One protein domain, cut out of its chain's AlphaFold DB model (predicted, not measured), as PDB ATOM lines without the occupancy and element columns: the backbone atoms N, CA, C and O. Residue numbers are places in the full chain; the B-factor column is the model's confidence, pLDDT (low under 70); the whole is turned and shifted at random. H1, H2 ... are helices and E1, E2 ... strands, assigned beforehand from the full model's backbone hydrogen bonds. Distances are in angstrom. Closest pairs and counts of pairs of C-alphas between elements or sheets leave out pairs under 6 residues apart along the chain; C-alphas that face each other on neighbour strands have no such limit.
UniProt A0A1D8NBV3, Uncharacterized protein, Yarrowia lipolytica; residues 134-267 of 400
ATOM      1  N   ARG A 134      78.021 133.502  50.391       61.12
ATOM      2  CA  ARG A 134      76.926 133.894  51.279       61.12
ATOM      3  C   ARG A 134      77.541 134.060  52.661       61.12
ATOM      4  O   ARG A 134      78.154 133.127  53.164       61.12
ATOM      5  N   GLU A 135      77.441 135.256  53.217       80.38
ATOM      6  CA  GLU A 135      77.876 135.504  54.581       80.38
ATOM      7  C   GLU A 135      76.948 134.703  55.495       80.38
ATOM      8  O   GLU A 135      75.739 134.952  55.532       80.38
ATOM      9  N   THR A 136      77.490 133.673  56.139       86.56
ATOM     10  CA  THR A 136      76.716 132.806  57.023       86.56
ATOM     11  C   THR A 136      76.310 133.597  58.254       86.56
ATOM     12  O   THR A 136      77.148 134.123  58.984       86.56
ATOM     13  N   LYS A 137      74.997 133.696  58.469       92.50
ATOM     14  CA  LYS A 137      74.398 134.376  59.615       92.50
ATOM     15  C   LYS A 137      73.820 133.345  60.566       92.50
ATOM     16  O   LYS A 137      73.202 132.375  60.126       92.50
ATOM     17  N   VAL A 138      73.989 133.584  61.860       91.88
ATOM     18  CA  VAL A 138      73.438 132.751  62.929       91.88
ATOM     19  C   VAL A 138      72.752 133.660  63.940       91.88
ATOM     20  O   VAL A 138      73.297 134.705  64.295       91.88
ATOM     21  N   ARG A 139      71.567 133.269  64.407       93.56
ATOM     22  CA  ARG A 139      70.892 133.876  65.559       93.56
ATOM     23  C   ARG A 139      70.336 132.798  66.479       93.56
ATOM     24  O   ARG A 139      70.035 131.690  66.036       93.56
ATOM     25  N   HIS A 140      70.134 133.145  67.741       92.31
ATOM     26  CA  HIS A 140      69.458 132.262  68.680       92.31
ATOM     27  C   HIS A 140      67.922 132.347  68.524       92.31
ATOM     28  O   HIS A 140      67.374 133.339  68.023       92.31
ATOM     29  N   SER A 141      67.212 131.279  68.896       91.00
ATOM     30  CA  SER A 141      65.746 131.201  68.850       91.00
ATOM     31  C   SER A 141      65.090 132.074  69.922       91.00
ATOM     32  O   SER A 141      64.040 132.660  69.675       91.00
ATOM     33  N   ASP A 142      65.741 132.191  71.081       89.06
ATOM     34  CA  ASP A 142      65.482 133.206  72.102       89.06
ATOM     35  C   ASP A 142      66.201 134.517  71.727       89.06
ATOM     36  O   ASP A 142      67.434 134.537  71.746       89.06
ATOM     37  N   PRO A 143      65.472 135.606  71.411       88.69
ATOM     38  CA  PRO A 143      66.062 136.886  71.017       88.69
ATOM     39  C   PRO A 143      66.881 137.579  72.112       88.69
ATOM     40  O   PRO A 143      67.574 138.549  71.817       88.69
ATOM     41  N   SER A 144      66.763 137.145  73.373       86.94
ATOM     42  CA  SER A 144      67.557 137.691  74.478       86.94
ATOM     43  C   SER A 144      68.999 137.180  74.490       86.94
ATOM     44  O   SER A 144      69.865 137.834  75.068       86.94
ATOM     45  N   ILE A 145      69.266 136.053  73.820       85.31
ATOM     46  CA  ILE A 145      70.596 135.460  73.698       85.31
ATOM     47  C   ILE A 145      71.211 135.938  72.387       85.31
ATOM     48  O   ILE A 145      70.690 135.695  71.296       85.31
ATOM     49  N   SER A 146      72.336 136.634  72.496       87.56
ATOM     50  CA  SER A 146      73.047 137.183  71.349       87.56
ATOM     51  C   SER A 146      74.262 136.313  71.043       87.56
ATOM     52  O   SER A 146      75.069 136.018  71.920       87.56
ATOM     53  N   VAL A 147      74.383 135.883  69.788       89.88
ATOM     54  CA  VAL A 147      75.388 134.906  69.350       89.88
ATOM     55  C   VAL A 147      76.305 135.494  68.285       89.88
ATOM     56  O   VAL A 147      75.874 136.264  67.427       89.88
ATOM     57  N   THR A 148      77.573 135.096  68.322       87.69
ATOM     58  CA  THR A 148      78.585 135.423  67.316       87.69
ATOM     59  C   THR A 148      78.920 134.181  66.512       87.69
ATOM     60  O   THR A 148      79.365 133.182  67.072       87.69
ATOM     61  N   PHE A 149      78.750 134.245  65.192       88.69
ATOM     62  CA  PHE A 149      79.228 133.202  64.286       88.69
ATOM     63  C   PHE A 149      80.763 133.178  64.251       88.69
ATOM     64  O   PHE A 149      81.393 134.223  64.088       88.69
ATOM     65  N   LEU A 150      81.357 131.990  64.388       82.88
ATOM     66  CA  LEU A 150      82.808 131.804  64.378       82.88
ATOM     67  C   LEU A 150      83.270 131.086  63.108       82.88
ATOM     68  O   LEU A 150      84.105 131.611  62.372       82.88
ATOM     69  N   GLU A 151      82.726 129.900  62.842       82.94
ATOM     70  CA  GLU A 151      83.068 129.088  61.670       82.94
ATOM     71  C   GLU A 151      81.954 128.081  61.340       82.94
ATOM     72  O   GLU A 151      81.054 127.819  62.139       82.94
ATOM     73  N   GLU A 152      82.013 127.485  60.150       86.12
ATOM     74  CA  GLU A 152      81.133 126.385  59.757       86.12
ATOM     75  C   GLU A 152      81.880 125.324  58.946       86.12
ATOM     76  O   GLU A 152      82.878 125.606  58.282       86.12
ATOM     77  N   ASN A 153      81.345 124.106  58.958       78.88
ATOM     78  CA  ASN A 153      81.631 123.084  57.954       78.88
ATOM     79  C   ASN A 153      80.305 122.570  57.366       78.88
ATOM     80  O   ASN A 153      79.245 123.137  57.627       78.88
ATOM     81  N   ASP A 154      80.330 121.502  56.572       76.62
ATOM     82  CA  ASP A 154      79.124 120.994  55.901       76.62
ATOM     83  C   ASP A 154      78.020 120.516  56.861       76.62
ATOM     84  O   ASP A 154      76.848 120.497  56.492       76.62
ATOM     85  N   VAL A 155      78.375 120.162  58.098       80.19
ATOM     86  CA  VAL A 155      77.468 119.552  59.084       80.19
ATOM     87  C   VAL A 155      77.192 120.488  60.257       80.19
ATOM     88  O   VAL A 155      76.092 120.499  60.797       80.19
ATOM     89  N   PHE A 156      78.169 121.295  60.644       85.88
ATOM     90  CA  PHE A 156      78.185 122.006  61.908       85.88
ATOM     91  C   PHE A 156      78.304 123.516  61.732       85.88
ATOM     92  O   PHE A 156      78.979 124.014  60.826       85.88
ATOM     93  N   LEU A 157      77.669 124.231  62.653       87.62
ATOM     94  CA  LEU A 157      77.855 125.651  62.922       87.62
ATOM     95  C   LEU A 157      78.596 125.783  64.245       87.62
ATOM     96  O   LEU A 157      78.171 125.180  65.224       87.62
ATOM     97  N   HIS A 158      79.648 126.589  64.283       86.88
ATOM     98  CA  HIS A 158      80.359 126.950  65.502       86.88
ATOM     99  C   HIS A 158      80.134 128.438  65.785       86.88
ATOM    100  O   HIS A 158      80.357 129.301  64.931       86.88
ATOM    101  N   PHE A 159      79.651 128.731  66.986       86.88
ATOM    102  CA  PHE A 159      79.308 130.072  67.445       86.88
ATOM    103  C   PHE A 159      79.623 130.220  68.939       86.88
ATOM    104  O   PHE A 159      79.928 129.231  69.600       86.88
ATOM    105  N   ALA A 160      79.580 131.442  69.463       84.62
ATOM    106  CA  ALA A 160      79.768 131.743  70.887       84.62
ATOM    107  C   ALA A 160      78.757 132.791  71.368       84.62
ATOM    108  O   ALA A 160      78.180 133.502  70.536       84.62
ATOM    109  N   ASP A 161      78.545 132.914  72.682       81.56
ATOM    110  CA  ASP A 161      77.787 134.046  73.229       81.56
ATOM    111  C   ASP A 161      78.582 135.343  73.024       81.56
ATOM    112  O   ASP A 161      79.789 135.414  73.248       81.56
ATOM    113  N   THR A 162      77.909 136.406  72.592       78.69
ATOM    114  CA  THR A 162      78.517 137.745  72.521       78.69
ATOM    115  C   THR A 162      78.943 138.315  73.877       78.69
ATOM    116  O   THR A 162      79.835 139.164  73.911       78.69
ATOM    117  N   HIS A 163      78.301 137.910  74.973       77.12
ATOM    118  CA  HIS A 163      78.600 138.383  76.325       77.12
ATOM    119  C   HIS A 163      79.751 137.602  76.956       77.12
ATOM    120  O   HIS A 163      80.518 138.187  77.721       77.12
ATOM    121  N   ASP A 164      79.902 136.329  76.587       70.06
ATOM    122  CA  ASP A 164      81.007 135.479  77.007       70.06
ATOM    123  C   ASP A 164      81.567 134.670  75.828       70.06
ATOM    124  O   ASP A 164      81.127 133.571  75.496       70.06
ATOM    125  N   MET A 165      82.601 135.223  75.193       63.94
ATOM    126  CA  MET A 165      83.277 134.581  74.062       63.94
ATOM    127  C   MET A 165      84.082 133.331  74.463       63.94
ATOM    128  O   MET A 165      84.675 132.708  73.583       63.94
ATOM    129  N   SER A 166      84.167 132.991  75.756       63.56
ATOM    130  CA  SER A 166      84.778 131.739  76.217       63.56
ATOM    131  C   SER A 166      83.816 130.549  76.144       63.56
ATOM    132  O   SER A 166      84.258 129.398  76.156       63.56
ATOM    133  N   GLU A 167      82.521 130.820  75.972       72.50
ATOM    134  CA  GLU A 167      81.468 129.823  75.839       72.50
ATOM    135  C   GLU A 167      81.237 129.473  74.363       72.50
ATOM    136  O   GLU A 167      80.400 130.045  73.658       72.50
ATOM    137  N   HIS A 168      82.018 128.514  73.869       80.06
ATOM    138  CA  HIS A 168      81.872 127.995  72.513       80.06
ATOM    139  C   HIS A 168      80.676 127.035  72.411       80.06
ATOM    140  O   HIS A 168      80.357 126.296  73.337       80.06
ATOM    141  N   GLN A 169      80.029 126.988  71.251       79.75
ATOM    142  CA  GLN A 169      78.960 126.041  70.954       79.75
ATOM    143  C   GLN A 169      79.102 125.449  69.562       79.75
ATOM    144  O   GLN A 169      79.607 126.092  68.641       79.75
ATOM    145  N   ILE A 170      78.571 124.237  69.398       83.88
ATOM    146  CA  ILE A 170      78.355 123.645  68.085       83.88
ATOM    147  C   ILE A 170      76.892 123.257  67.928       83.88
ATOM    148  O   ILE A 170      76.310 122.650  68.818       83.88
ATOM    149  N   ALA A 171      76.315 123.577  66.773       85.69
ATOM    150  CA  ALA A 171      75.007 123.084  66.365       85.69
ATOM    151  C   ALA A 171      75.113 122.276  65.074       85.69
ATOM    152  O   ALA A 171      75.842 122.644  64.151       85.69
ATOM    153  N   ASN A 172      74.353 121.186  64.988       84.94
ATOM    154  CA  ASN A 172      74.189 120.455  63.737       84.94
ATOM    155  C   ASN A 172      73.181 121.187  62.848       84.94
ATOM    156  O   ASN A 172      72.032 121.401  63.238       84.94
ATOM    157  N   LYS A 173      73.605 121.539  61.635       88.38
ATOM    158  CA  LYS A 173      72.795 122.245  60.640       88.38
ATOM    159  C   LYS A 173      71.497 121.519  60.312       88.38
ATOM    160  O   LYS A 173      70.489 122.181  60.102       88.38
ATOM    161  N   SER A 174      71.494 120.182  60.299       85.50
ATOM    162  CA  SER A 174      70.285 119.401  59.997       85.50
ATOM    163  C   SER A 174      69.194 119.530  61.065       85.50
ATOM    164  O   SER A 174      68.031 119.251  60.782       85.50
ATOM    165  N   LEU A 175      69.567 119.961  62.272       84.94
ATOM    166  CA  LEU A 175      68.669 120.184  63.406       84.94
ATOM    167  C   LEU A 175      68.305 121.664  63.578       84.94
ATOM    168  O   LEU A 175      67.463 122.005  64.406       84.94
ATOM    169  N   CYS A 176      68.939 122.546  62.806       89.50
ATOM    170  CA  CYS A 176      68.664 123.973  62.806       89.50
ATOM    171  C   CYS A 176      67.590 124.308  61.768       89.50
ATOM    172  O   CYS A 176      67.433 123.628  60.754       89.50
ATOM    173  N   THR A 177      66.882 125.410  61.995       91.88
ATOM    174  CA  THR A 177      66.000 125.994  60.973       91.88
ATOM    175  C   THR A 177      66.696 127.173  60.296       91.88
ATOM    176  O   THR A 177      67.692 127.685  60.808       91.88
ATOM    177  N   GLN A 178      66.205 127.583  59.126       94.44
ATOM    178  CA  GLN A 178      66.659 128.796  58.448       94.44
ATOM    179  C   GLN A 178      65.497 129.767  58.280       94.44
ATOM    180  O   GLN A 178      64.398 129.359  57.899       94.44
ATOM    181  N   ASP A 179      65.766 131.044  58.527       94.44
ATOM    182  CA  ASP A 179      64.863 132.128  58.154       94.44
ATOM    183  C   ASP A 179      64.829 132.320  56.629       94.44
ATOM    184  O   ASP A 179      65.670 131.806  55.888       94.44
ATOM    185  N   GLU A 180      63.871 133.117  56.148       94.38
ATOM    186  CA  GLU A 180      63.711 133.429  54.720       94.38
ATOM    187  C   GLU A 180      64.963 134.066  54.091       94.38
ATOM    188  O   GLU A 180      65.221 133.887  52.899       94.38
ATOM    189  N   ASP A 181      65.760 134.790  54.882       91.31
ATOM    190  CA  ASP A 181      66.999 135.430  54.433       91.31
ATOM    191  C   ASP A 181      68.228 134.499  54.472       91.31
ATOM    192  O   ASP A 181      69.327 134.907  54.086       91.31
ATOM    193  N   GLY A 182      68.043 133.244  54.898       90.56
ATOM    194  CA  GLY A 182      69.094 132.237  55.036       90.56
ATOM    195  C   GLY A 182      69.841 132.265  56.372       90.56
ATOM    196  O   GLY A 182      70.834 131.550  56.506       90.56
ATOM    197  N   THR A 183      69.400 133.060  57.353       94.06
ATOM    198  CA  THR A 183      69.967 133.048  58.709       94.06
ATOM    199  C   THR A 183      69.645 131.734  59.416       94.06
ATOM    200  O   THR A 183      68.482 131.346  59.515       94.06
ATOM    201  N   TRP A 184      70.666 131.057  59.941       93.75
ATOM    202  CA  TRP A 184      70.490 129.864  60.764       93.75
ATOM    203  C   TRP A 184      69.952 130.226  62.149       93.75
ATOM    204  O   TRP A 184      70.481 131.111  62.822       93.75
ATOM    205  N   VAL A 185      68.933 129.495  62.591       93.06
ATOM    206  CA  VAL A 185      68.307 129.652  63.903       93.06
ATOM    207  C   VAL A 185      68.693 128.468  64.780       93.06
ATOM    208  O   VAL A 185      68.272 127.336  64.527       93.06
ATOM    209  N   VAL A 186      69.489 128.742  65.812       90.00
ATOM    210  CA  VAL A 186      69.936 127.757  66.809       90.00
ATOM    211  C   VAL A 186      69.106 127.889  68.085       90.00
ATOM    212  O   VAL A 186      68.660 128.981  68.421       90.00
ATOM    213  N   SER A 187      68.873 126.792  68.802       83.62
ATOM    214  CA  SER A 187      68.042 126.788  70.020       83.62
ATOM    215  C   SER A 187      68.759 126.279  71.265       83.62
ATOM    216  O   SER A 187      68.098 125.935  72.247       83.62
ATOM    217  N   ASN A 188      70.086 126.171  71.212       70.94
ATOM    218  CA  ASN A 188      70.857 125.666  72.333       70.94
ATOM    219  C   ASN A 188      70.898 126.656  73.482       70.94
ATOM    220  O   ASN A 188      71.591 127.670  73.431       70.94
ATOM    221  N   LYS A 189      70.193 126.285  74.548       63.78
ATOM    222  CA  LYS A 189      70.230 126.995  75.823       63.78
ATOM    223  C   LYS A 189      71.474 126.664  76.642       63.78
ATOM    224  O   LYS A 189      71.837 127.457  77.501       63.78
ATOM    225  N   GLU A 190      72.089 125.509  76.396       56.72
ATOM    226  CA  GLU A 190      73.252 125.043  77.144       56.72
ATOM    227  C   GLU A 190      74.521 125.267  76.323       56.72
ATOM    228  O   GLU A 190      74.713 124.667  75.262       56.72
ATOM    229  N   PHE A 191      75.364 126.174  76.808       57.03
ATOM    230  CA  PHE A 191      76.703 126.381  76.278       57.03
ATOM    231  C   PHE A 191      77.614 125.228  76.709       57.03
ATOM    232  O   PHE A 191      77.370 124.598  77.740       57.03
ATOM    233  N   LEU A 192      78.667 124.936  75.933       59.12
ATOM    234  CA  LEU A 192      79.726 124.050  76.417       59.12
ATOM    235  C   LEU A 192      80.399 124.774  77.586       59.12
ATOM    236  O   LEU A 192      81.204 125.677  77.375       59.12
ATOM    237  N   TRP A 193      79.996 124.412  78.803       55.03
ATOM    238  CA  TRP A 193      80.416 125.077  80.032       55.03
ATOM    239  C   TRP A 193      81.938 125.118  80.145       55.03
ATOM    240  O   TRP A 193      82.593 124.103  79.898       55.03
ATOM    241  N   ASP A 194      82.430 126.300  80.529       56.94
ATOM    242  CA  ASP A 194      83.789 126.694  80.900       56.94
ATOM    243  C   ASP A 194      84.926 125.860  80.302       56.94
ATOM    244  O   ASP A 194      85.154 124.698  80.657       56.94
ATOM    245  N   PHE A 195      85.740 126.537  79.484       68.81
ATOM    246  CA  PHE A 195      87.030 126.055  78.988       68.81
ATOM    247  C   PHE A 195      86.938 124.935  77.946       68.81
ATOM    248  O   PHE A 195      87.710 123.968  77.972       68.81
ATOM    249  N   ILE A 196      86.006 125.065  76.999       71.25
ATOM    250  CA  ILE A 196      85.933 124.174  75.843       71.25
ATOM    251  C   ILE A 196      86.312 124.926  74.576       71.25
ATOM    252  O   ILE A 196      85.693 125.919  74.215       71.25
ATOM    253  N   GLN A 197      87.325 124.424  73.871       75.25
ATOM    254  CA  GLN A 197      87.678 124.932  72.553       75.25
ATOM    255  C   GLN A 197      87.258 123.956  71.468       75.25
ATOM    256  O   GLN A 197      87.523 122.758  71.549       75.25
ATOM    257  N   VAL A 198      86.657 124.512  70.425       76.00
ATOM    258  CA  VAL A 198      86.160 123.791  69.264       76.00
ATOM    259  C   VAL A 198      87.085 123.993  68.070       76.00
ATOM    260  O   VAL A 198      87.618 125.078  67.842       76.00
ATOM    261  N   THR A 199      87.246 122.949  67.266       76.12
ATOM    262  CA  THR A 199      87.782 123.034  65.907       76.12
ATOM    263  C   THR A 199      86.931 122.178  64.983       76.12
ATOM    264  O   THR A 199      86.910 120.950  65.111       76.12
ATOM    265  N   LEU A 200      86.234 122.808  64.037       73.44
ATOM    266  CA  LEU A 200      85.467 122.075  63.032       73.44
ATOM    267  C   LEU A 200      86.383 121.340  62.047       73.44
ATOM    268  O   LEU A 200      87.347 121.890  61.506       73.44
ATOM    269  N   LEU A 201      86.059 120.073  61.780       68.94
ATOM    270  CA  LEU A 201      86.791 119.259  60.813       68.94
ATOM    271  C   LEU A 201      86.277 119.504  59.393       68.94
ATOM    272  O   LEU A 201      85.099 119.809  59.207       68.94
ATOM    273  N   PRO A 202      87.129 119.379  58.368       57.62
ATOM    274  CA  PRO A 202      86.697 119.548  56.983       57.62
ATOM    275  C   PRO A 202      85.641 118.504  56.576       57.62
ATOM    276  O   PRO A 202      85.561 117.424  57.159       57.62
ATOM    277  N   ASN A 203      84.839 118.828  55.554       57.12
ATOM    278  CA  ASN A 203      83.895 117.924  54.874       57.12
ATOM    279  C   ASN A 203      82.860 117.243  55.781       57.12
ATOM    280  O   ASN A 203      82.445 116.111  55.530       57.12
ATOM    281  N   GLY A 204      82.511 117.873  56.908       62.91
ATOM    282  CA  GLY A 204      81.618 117.251  57.878       62.91
ATOM    283  C   GLY A 204      82.211 116.006  58.547       62.91
ATOM    284  O   GLY A 204      81.463 115.193  59.083       62.91
ATOM    285  N   ALA A 205      83.539 115.836  58.544       65.38
ATOM    286  CA  ALA A 205      84.211 114.716  59.212       65.38
ATOM    287  C   ALA A 205      84.019 114.728  60.738       65.38
ATOM    288  O   ALA A 205      84.316 113.747  61.420       65.38
ATOM    289  N   GLY A 206      83.529 115.837  61.289       79.19
ATOM    290  CA  GLY A 206      83.263 115.969  62.706       79.19
ATOM    291  C   GLY A 206      83.598 117.346  63.257       79.19
ATOM    292  O   GLY A 206      83.749 118.326  62.521       79.19
ATOM    293  N   ALA A 207      83.793 117.367  64.564       76.88
ATOM    294  CA  ALA A 207      84.444 118.440  65.289       76.88
ATOM    295  C   ALA A 207      85.402 117.843  66.326       76.88
ATOM    296  O   ALA A 207      85.142 116.768  66.880       76.88
ATOM    297  N   PHE A 208      86.511 118.538  66.574       77.00
ATOM    298  CA  PHE A 208      87.312 118.320  67.768       77.00
ATOM    299  C   PHE A 208      86.912 119.307  68.846       77.00
ATOM    300  O   PHE A 208      86.754 120.499  68.586       77.00
ATOM    301  N   PHE A 209      86.805 118.792  70.062       77.88
ATOM    302  CA  PHE A 209      86.571 119.583  71.253       77.88
ATOM    303  C   PHE A 209      87.667 119.299  72.245       77.88
ATOM    304  O   PHE A 209      88.098 118.158  72.415       77.88
ATOM    305  N   MET A 210      88.091 120.337  72.935       73.81
ATOM    306  CA  MET A 210      89.051 120.229  74.005       73.81
ATOM    307  C   MET A 210      88.444 120.832  75.250       73.81
ATOM    308  O   MET A 210      88.277 122.041  75.290       73.81
ATOM    309  N   SER A 211      88.172 120.006  76.253       75.25
ATOM    310  CA  SER A 211      87.848 120.488  77.589       75.25
ATOM    311  C   SER A 211      89.138 120.647  78.372       75.25
ATOM    312  O   SER A 211      89.945 119.711  78.454       75.25
ATOM    313  N   TYR A 212      89.341 121.828  78.942       69.88
ATOM    314  CA  TYR A 212      90.422 122.065  79.876       69.88
ATOM    315  C   TYR A 212      89.903 122.492  81.246       69.88
ATOM    316  O   TYR A 212      88.826 123.042  81.381       69.88
ATOM    317  N   ARG A 213      90.624 122.161  82.313       65.06
ATOM    318  CA  ARG A 213      90.270 122.585  83.673       65.06
ATOM    319  C   ARG A 213      91.497 123.151  84.347       65.06
ATOM    320  O   ARG A 213      92.527 122.476  84.417       65.06
ATOM    321  N   PHE A 214      91.362 124.367  84.853       60.16
ATOM    322  CA  PHE A 214      92.343 124.973  85.735       60.16
ATOM    323  C   PHE A 214      92.114 124.451  87.147       60.16
ATOM    324  O   PHE A 214      91.018 124.563  87.692       60.16
ATOM    325  N   HIS A 215      93.138 123.844  87.736       54.81
ATOM    326  CA  HIS A 215      93.096 123.475  89.142       54.81
ATOM    327  C   HIS A 215      93.556 124.661  89.991       54.81
ATOM    328  O   HIS A 215      94.750 124.796  90.242       54.81
ATOM    329  N   GLU A 216      92.642 125.538  90.408       48.69
ATOM    330  CA  GLU A 216      92.984 126.592  91.367       48.69
ATOM    331  C   GLU A 216      93.475 125.951  92.672       48.69
ATOM    332  O   GLU A 216      92.703 125.344  93.414       48.69
ATOM    333  N   ASP A 217      94.778 126.039  92.938       48.66
ATOM    334  CA  ASP A 217      95.342 125.726  94.246       48.66
ATOM    335  C   ASP A 217      95.636 127.049  94.957       48.66
ATOM    336  O   ASP A 217      96.556 127.787  94.599       48.66
ATOM    337  N   ALA A 218      94.801 127.384  95.942       45.03
ATOM    338  CA  ALA A 218      94.778 128.683  96.617       45.03
ATOM    339  C   ALA A 218      96.051 129.000  97.432       45.03
ATOM    340  O   ALA A 218      96.159 130.080  98.018       45.03
ATOM    341  N   HIS A 219      97.011 128.073  97.506       45.41
ATOM    342  CA  HIS A 219      98.170 128.172  98.394       45.41
ATOM    343  C   HIS A 219      99.524 128.277  97.690       45.41
ATOM    344  O   HIS A 219     100.522 128.566  98.353       45.41
ATOM    345  N   ILE A 220      99.586 128.090  96.371       43.06
ATOM    346  CA  ILE A 220     100.845 128.098  95.625       43.06
ATOM    347  C   ILE A 220     100.699 129.111  94.497       43.06
ATOM    348  O   ILE A 220      99.913 128.921  93.575       43.06
ATOM    349  N   GLY A 221     101.431 130.223  94.597       44.06
ATOM    350  CA  GLY A 221     101.498 131.213  93.530       44.06
ATOM    351  C   GLY A 221     101.814 130.532  92.198       44.06
ATOM    352  O   GLY A 221     102.879 129.947  92.054       44.06
ATOM    353  N   ILE A 222     100.839 130.592  91.288       43.75
ATOM    354  CA  ILE A 222     100.920 130.354  89.842       43.75
ATOM    355  C   ILE A 222     101.751 129.117  89.462       43.75
ATOM    356  O   ILE A 222     102.858 129.207  88.956       43.75
ATOM    357  N   ASN A 223     101.179 127.936  89.679       45.72
ATOM    358  CA  ASN A 223     101.461 126.750  88.870       45.72
ATOM    359  C   ASN A 223     100.185 125.917  88.830       45.72
ATOM    360  O   ASN A 223     100.037 124.915  89.520       45.72
ATOM    361  N   THR A 224      99.204 126.407  88.083       52.34
ATOM    362  CA  THR A 224      97.901 125.768  87.937       52.34
ATOM    363  C   THR A 224      98.051 124.652  86.897       52.34
ATOM    364  O   THR A 224      98.204 124.972  85.714       52.34
ATOM    365  N   PRO A 225      98.056 123.354  87.267       54.38
ATOM    366  CA  PRO A 225      98.100 122.304  86.265       54.38
ATOM    367  C   PRO A 225      96.817 122.381  85.439       54.38
ATOM    368  O   PRO A 225      95.705 122.233  85.954       54.38
ATOM    369  N   LEU A 226      96.984 122.633  84.146       60.97
ATOM    370  CA  LEU A 226      95.910 122.603  83.177       60.97
ATOM    371  C   LEU A 226      95.648 121.145  82.824       60.97
ATOM    372  O   LEU A 226      96.444 120.494  82.145       60.97
ATOM    373  N   CYS A 227      94.531 120.616  83.298       61.88
ATOM    374  CA  CYS A 227      94.044 119.330  82.834       61.88
ATOM    375  C   CYS A 227      93.433 119.514  81.445       61.88
ATOM    376  O   CYS A 227      92.566 120.363  81.306       61.88
ATOM    377  N   VAL A 228      93.785 118.675  80.473       66.38
ATOM    378  CA  VAL A 228      93.207 118.698  79.124       66.38
ATOM    379  C   VAL A 228      92.666 117.324  78.733       66.38
ATOM    380  O   VAL A 228      93.321 116.295  78.943       66.38
ATOM    381  N   GLN A 229      91.473 117.313  78.142       71.19
ATOM    382  CA  GLN A 229      90.858 116.164  77.483       71.19
ATOM    383  C   GLN A 229      90.370 116.574  76.097       71.19
ATOM    384  O   GLN A 229      89.731 117.614  75.949       71.19
ATOM    385  N   VAL A 230      90.669 115.754  75.093       71.62
ATOM    386  CA  VAL A 230      90.289 116.011  73.702       71.62
ATOM    387  C   VAL A 230      89.278 114.962  73.258       71.62
ATOM    388  O   VAL A 230      89.352 113.806  73.671       71.62
ATOM    389  N   TYR A 231      88.335 115.370  72.423       75.44
ATOM    390  CA  TYR A 231      87.200 114.573  71.988       75.44
ATOM    391  C   TYR A 231      86.960 114.759  70.489       75.44
ATOM    392  O   TYR A 231      87.056 115.877  69.985       75.44
ATOM    393  N   HIS A 232      86.635 113.672  69.786       79.56
ATOM    394  CA  HIS A 232      86.154 113.677  68.404       79.56
ATOM    395  C   HIS A 232      84.660 113.405  68.398       79.56
ATOM    396  O   HIS A 232      84.226 112.366  68.891       79.56
ATOM    397  N   VAL A 233      83.884 114.284  67.778       81.56
ATOM    398  CA  VAL A 233      82.491 113.983  67.434       81.56
ATOM    399  C   VAL A 233      82.419 113.809  65.925       81.56
ATOM    400  O   VAL A 233      82.470 114.816  65.214       81.56
ATOM    401  N   PRO A 234      82.336 112.577  65.395       78.06
ATOM    402  CA  PRO A 234      82.062 112.377  63.981       78.06
ATOM    403  C   PRO A 234      80.629 112.815  63.662       78.06
ATOM    404  O   PRO A 234      79.742 112.751  64.511       78.06
ATOM    405  N   SER A 235      80.371 113.208  62.416       74.62
ATOM    406  CA  SER A 235      79.020 113.598  61.979       74.62
ATOM    407  C   SER A 235      77.964 112.517  62.222       74.62
ATOM    408  O   SER A 235      76.817 112.840  62.508       74.62
ATOM    409  N   SER A 236      78.353 111.241  62.170       76.69
ATOM    410  CA  SER A 236      77.474 110.102  62.449       76.69
ATOM    411  C   SER A 236      77.149 109.897  63.930       76.69
ATOM    412  O   SER A 236      76.190 109.195  64.229       76.69
ATOM    413  N   ALA A 237      77.946 110.450  64.849       75.19
ATOM    414  CA  ALA A 237      77.697 110.337  66.288       75.19
ATOM    415  C   ALA A 237      76.715 111.396  66.795       75.19
ATOM    416  O   ALA A 237      76.281 111.320  67.938       75.19
ATOM    417  N   VAL A 238      76.359 112.380  65.963       71.62
ATOM    418  CA  VAL A 238      75.461 113.450  66.386       71.62
ATOM    419  C   VAL A 238      74.054 112.887  66.571       71.62
ATOM    420  O   VAL A 238      73.485 112.365  65.603       71.62
ATOM    421  N   PRO A 239      73.456 113.002  67.767       68.88
ATOM    422  CA  PRO A 239      72.101 112.534  67.984       68.88
ATOM    423  C   PRO A 239      71.137 113.288  67.069       68.88
ATOM    424  O   PRO A 239      71.163 114.514  66.994       68.88
ATOM    425  N   ALA A 240      70.236 112.566  66.402       66.12
ATOM    426  CA  ALA A 240      69.251 113.164  65.496       66.12
ATOM    427  C   ALA A 240      68.249 114.100  66.201       66.12
ATOM    428  O   ALA A 240      67.471 114.778  65.539       66.12
ATOM    429  N   SER A 241      68.225 114.104  67.533       65.06
ATOM    430  CA  SER A 241      67.285 114.873  68.345       65.06
ATOM    431  C   SER A 241      67.934 115.987  69.153       65.06
ATOM    432  O   SER A 241      67.201 116.742  69.786       65.06
ATOM    433  N   SER A 242      69.266 116.079  69.184       65.00
ATOM    434  CA  SER A 242      69.930 116.838  70.236       65.00
ATOM    435  C   SER A 242      70.931 117.847  69.722       65.00
ATOM    436  O   SER A 242      71.881 117.533  69.001       65.00
ATOM    437  N   LEU A 243      70.715 119.078  70.161       67.31
ATOM    438  CA  LEU A 243      71.722 120.118  70.133       67.31
ATOM    439  C   LEU A 243      72.467 120.191  71.487       67.31
ATOM    440  O   LEU A 243      73.464 120.896  71.569       67.31
ATOM    441  N   ASP A 244      72.055 119.434  72.516       72.38
ATOM    442  CA  ASP A 244      72.639 119.502  73.860       72.38
ATOM    443  C   ASP A 244      74.125 119.128  73.858       72.38
ATOM    444  O   ASP A 244      74.537 118.026  73.490       72.38
ATOM    445  N   SER A 245      74.933 120.073  74.316       67.00
ATOM    446  CA  SER A 245      76.377 119.964  74.347       67.00
ATOM    447  C   SER A 245      76.900 118.877  75.300       67.00
ATOM    448  O   SER A 245      77.966 118.312  75.049       67.00
ATOM    449  N   LEU A 246      76.150 118.540  76.357       70.25
ATOM    450  CA  LEU A 246      76.495 117.464  77.289       70.25
ATOM    451  C   LEU A 246      76.267 116.091  76.656       70.25
ATOM    452  O   LEU A 246      77.150 115.237  76.709       70.25
ATOM    453  N   GLU A 247      75.145 115.907  75.958       72.06
ATOM    454  CA  GLU A 247      74.896 114.676  75.201       72.06
ATOM    455  C   GLU A 247      75.950 114.471  74.105       72.06
ATOM    456  O   GLU A 247      76.343 113.341  73.813       72.06
ATOM    457  N   TRP A 248      76.458 115.562  73.522       72.31
ATOM    458  CA  TRP A 248      77.551 115.496  72.553       72.31
ATOM    459  C   TRP A 248      78.856 115.006  73.181       72.31
ATOM    460  O   TRP A 248      79.575 114.259  72.525       72.31
ATOM    461  N   GLN A 249      79.163 115.384  74.428       69.56
ATOM    462  CA  GLN A 249      80.334 114.858  75.145       69.56
ATOM    463  C   GLN A 249      80.206 113.357  75.409       69.56
ATOM    464  O   GLN A 249      81.194 112.637  75.263       69.56
ATOM    465  N   ASP A 250      79.001 112.885  75.734       72.69
ATOM    466  CA  ASP A 250      78.741 111.469  76.011       72.69
ATOM    467  C   ASP A 250      78.901 110.582  74.767       72.69
ATOM    468  O   ASP A 250      79.356 109.441  74.868       72.69
ATOM    469  N   VAL A 251      78.569 111.102  73.580       74.19
ATOM    470  CA  VAL A 251      78.779 110.396  72.299       74.19
ATOM    471  C   VAL A 251      80.148 110.672  71.674       74.19
ATOM    472  O   VAL A 251      80.532 110.012  70.703       74.19
ATOM    473  N   ALA A 252      80.897 111.649  72.191       77.56
ATOM    474  CA  ALA A 252      82.201 111.984  71.656       77.56
ATOM    475  C   ALA A 252      83.224 110.895  71.984       77.56
ATOM    476  O   ALA A 252      83.388 110.452  73.121       77.56
ATOM    477  N   THR A 253      84.006 110.507  70.983       78.50
ATOM    478  CA  THR A 253      85.117 109.584  71.196       78.50
ATOM    479  C   THR A 253      86.275 110.344  71.816       78.50
ATOM    480  O   THR A 253      86.861 111.230  71.192       78.50
ATOM    481  N   ARG A 254      86.628 109.998  73.053       71.44
ATOM    482  CA  ARG A 254      87.796 110.574  73.714       71.44
ATOM    483  C   ARG A 254      89.070 110.251  72.937       71.44
ATOM    484  O   ARG A 254      89.377 109.093  72.663       71.44
ATOM    485  N   ILE A 255      89.850 111.287  72.662       63.91
ATOM    486  CA  ILE A 255      91.138 111.215  71.986       63.91
ATOM    487  C   ILE A 255      92.222 111.488  73.018       63.91
ATOM    488  O   ILE A 255      92.388 112.595  73.526       63.91
ATOM    489  N   GLY A 256      92.990 110.460  73.321       56.97
ATOM    490  CA  GLY A 256      94.136 110.549  74.207       56.97
ATOM    491  C   GLY A 256      93.858 110.245  75.676       56.97
ATOM    492  O   GLY A 256      92.725 110.334  76.171       56.97
ATOM    493  N   PRO A 257      94.931 109.938  76.423       50.25
ATOM    494  CA  PRO A 257      94.900 110.036  77.871       50.25
ATOM    495  C   PRO A 257      94.696 111.495  78.307       50.25
ATOM    496  O   PRO A 257      94.875 112.443  77.548       50.25
ATOM    497  N   LYS A 258      94.294 111.672  79.568       59.31
ATOM    498  CA  LYS A 258      94.135 112.994  80.186       59.31
ATOM    499  C   LYS A 258      95.531 113.578  80.341       59.31
ATOM    500  O   LYS A 258      96.399 112.905  80.896       59.31
ATOM    501  N   MET A 259      95.739 114.799  79.875       54.94
ATOM    502  CA  MET A 259      97.041 115.450  79.980       54.94
ATOM    503  C   MET A 259      97.017 116.503  81.070       54.94
ATOM    504  O   MET A 259      95.989 117.132  81.309       54.94
ATOM    505  N   TYR A 260      98.161 116.685  81.715       55.22
ATOM    506  CA  TYR A 260      98.399 117.760  82.664       55.22
ATOM    507  C   TYR A 260      99.511 118.619  82.082       55.22
ATOM    508  O   TYR A 260     100.612 118.123  81.837       55.22
ATOM    509  N   LEU A 261      99.192 119.875  81.801       52.53
ATOM    510  CA  LEU A 261     100.137 120.850  81.289       52.53
ATOM    511  C   LEU A 261     100.480 121.817  82.411       52.53
ATOM    512  O   LEU A 261      99.596 122.393  83.042       52.53
ATOM    513  N   GLU A 262     101.772 121.984  82.655       51.50
ATOM    514  CA  GLU A 262     102.268 123.028  83.538       51.50
ATOM    515  C   GLU A 262     102.363 124.317  82.724       51.50
ATOM    516  O   GLU A 262     103.100 124.399  81.736       51.50
ATOM    517  N   LEU A 263     101.578 125.320  83.113       51.69
ATOM    518  CA  LEU A 263     101.738 126.677  82.611       51.69
ATOM    519  C   LEU A 263     102.985 127.268  83.263       51.69
ATOM    520  O   LEU A 263     102.900 127.897  84.310       51.69
ATOM    521  N   GLY A 264     104.146 127.008  82.661       45.59
ATOM    522  CA  GLY A 264     105.398 127.590  83.127       45.59
ATOM    523  C   GLY A 264     105.327 129.114  83.091       45.59
ATOM    524  O   GLY A 264     104.806 129.688  82.128       45.59
ATOM    525  N   ASP A 265     105.866 129.752  84.131       42.09
ATOM    526  CA  ASP A 265     106.015 131.201  84.202       42.09
ATOM    527  C   ASP A 265     106.641 131.716  82.902       42.09
ATOM    528  O   ASP A 265     107.764 131.374  82.522       42.09
ATOM    529  N   SER A 266     105.851 132.503  82.176       43.66
ATOM    530  CA  SER A 266     106.193 133.135  80.909       43.66
ATOM    531  C   SER A 266     107.612 133.703  80.924       43.66
ATOM    532  O   SER A 266     107.916 134.446  81.841       43.66
ATOM    533  N   TYR A 267     108.436 133.413  79.914       31.98
ATOM    534  CA  TYR A 267     109.262 134.370  79.156       31.98
ATOM    535  C   TYR A 267     110.167 133.584  78.198       31.98
ATOM    536  O   TYR A 267     111.117 132.947  78.623       31.98
TER     537      TYR A 267
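AT A GLANCE: This is residues 134 to 267 of the 400 residues of an uncharacterized protein of Yarrowia lipolytica (UniProt A0A1D8NBV3). A small three-stranded sheet, E2 E3 E4, sits between two other parts: the short strand pair E1 and E5 covers one of its faces, and part of a larger four-stranded sheet, mainly its edge strand E6, lies over the other in a sandwich that is only partly face to face. The long strands E7, E8 and E9 run on from there and give the model its length, with the link of residues 215 to 224 at the far end, while the short helix H1 lies at the side near both sheets. The printed part has 134 residues, with nine named strands and one named helix in the order E1 E2 E3 E4 E5 E6 E7 E8 H1 E9; the larger sheet, E6 E7 E8 E9, and the smaller one, E2 E3 E4, are antiparallel, and E1 and E5 are parallel. The class is mostly strand, though under half of the residues are in named elements. The whole is compact by its radius of gyration of the C-alphas, 16.5 A, and elongated in outline, with spans of 55 by 31 by 26 A.

HOW THE PARTS SIT: E1, residues 138 to 140, is the parallel neighbour of E5, residues 184 to 186, and N 139 and O 184 are 2.9 A apart, within hydrogen-bond range. E2, residues 147 to 152, comes closest to E1 at the C-alphas of Val 138 and Phe 149, 6.0 A apart. E2, E3, residues 156 to 161, and E4, residues 168 to 172, form a meander, each strand the antiparallel neighbour of the one before, in a strongly twisted sheet. In the hairpin E2 and E3, N 148 and O 160 are within hydrogen-bond range at 2.8 A; in the hairpin E3 and E4, N 157 and O 171 are, also at 2.8 A. The closest C-alphas of E4 and E5 are those of Ala 171 and Val 186, 6.9 A apart. E6, residues 196 to 200, comes closest to E4 at the C-alphas of His 168 and Ile 196, 6.5 A apart. E6, E7, residues 207 to 214, and E8, residues 225 to 233, form a second meander, with N 199 and O 208 at 2.8 A and N 213 and O 227 at 2.8 A, both within hydrogen-bond range. E9, residues 253 to 262, is the antiparallel neighbour of E8, with N 226 and O 261 within hydrogen-bond range at 2.8 A, and it bends by 52 degrees at residue 257. This larger sheet is also strongly twisted; the two sheets are a sandwich, two sheets face to face, with their best planes 26 degrees apart. H1, residues 245 to 251, only grazes the larger sheet, with residues 248 to 251; every O i to N i+4 pair in it is within hydrogen-bond range.

IN THESE COORDINATES: E1 begins at C-alpha 138, at (73.438, 132.751, 62.929). E2, E3 and E4 measure 14.1, 16.5 and 13.9 A from first to last C-alpha, and E6 measures 13.0 A. E7 is 22.9 A long, E8 25.8 A and E9 25.0 A. H1 begins at C-alpha 245, at (76.377, 119.964, 74.347), and E9 ends at C-alpha 262, at (102.268, 123.028, 83.538).

THE WHOLE: The two C-alphas farthest apart, those of Glu 180 and His 219, are 55.9 A apart. The printed part has no cut; the links E4 to E5 and E8 to H1 are long, with 11 residues each. The mean pLDDT of the printed part is 72.3, and 52 residues are under 70, among them residues 212 to 228 and 255 to 267.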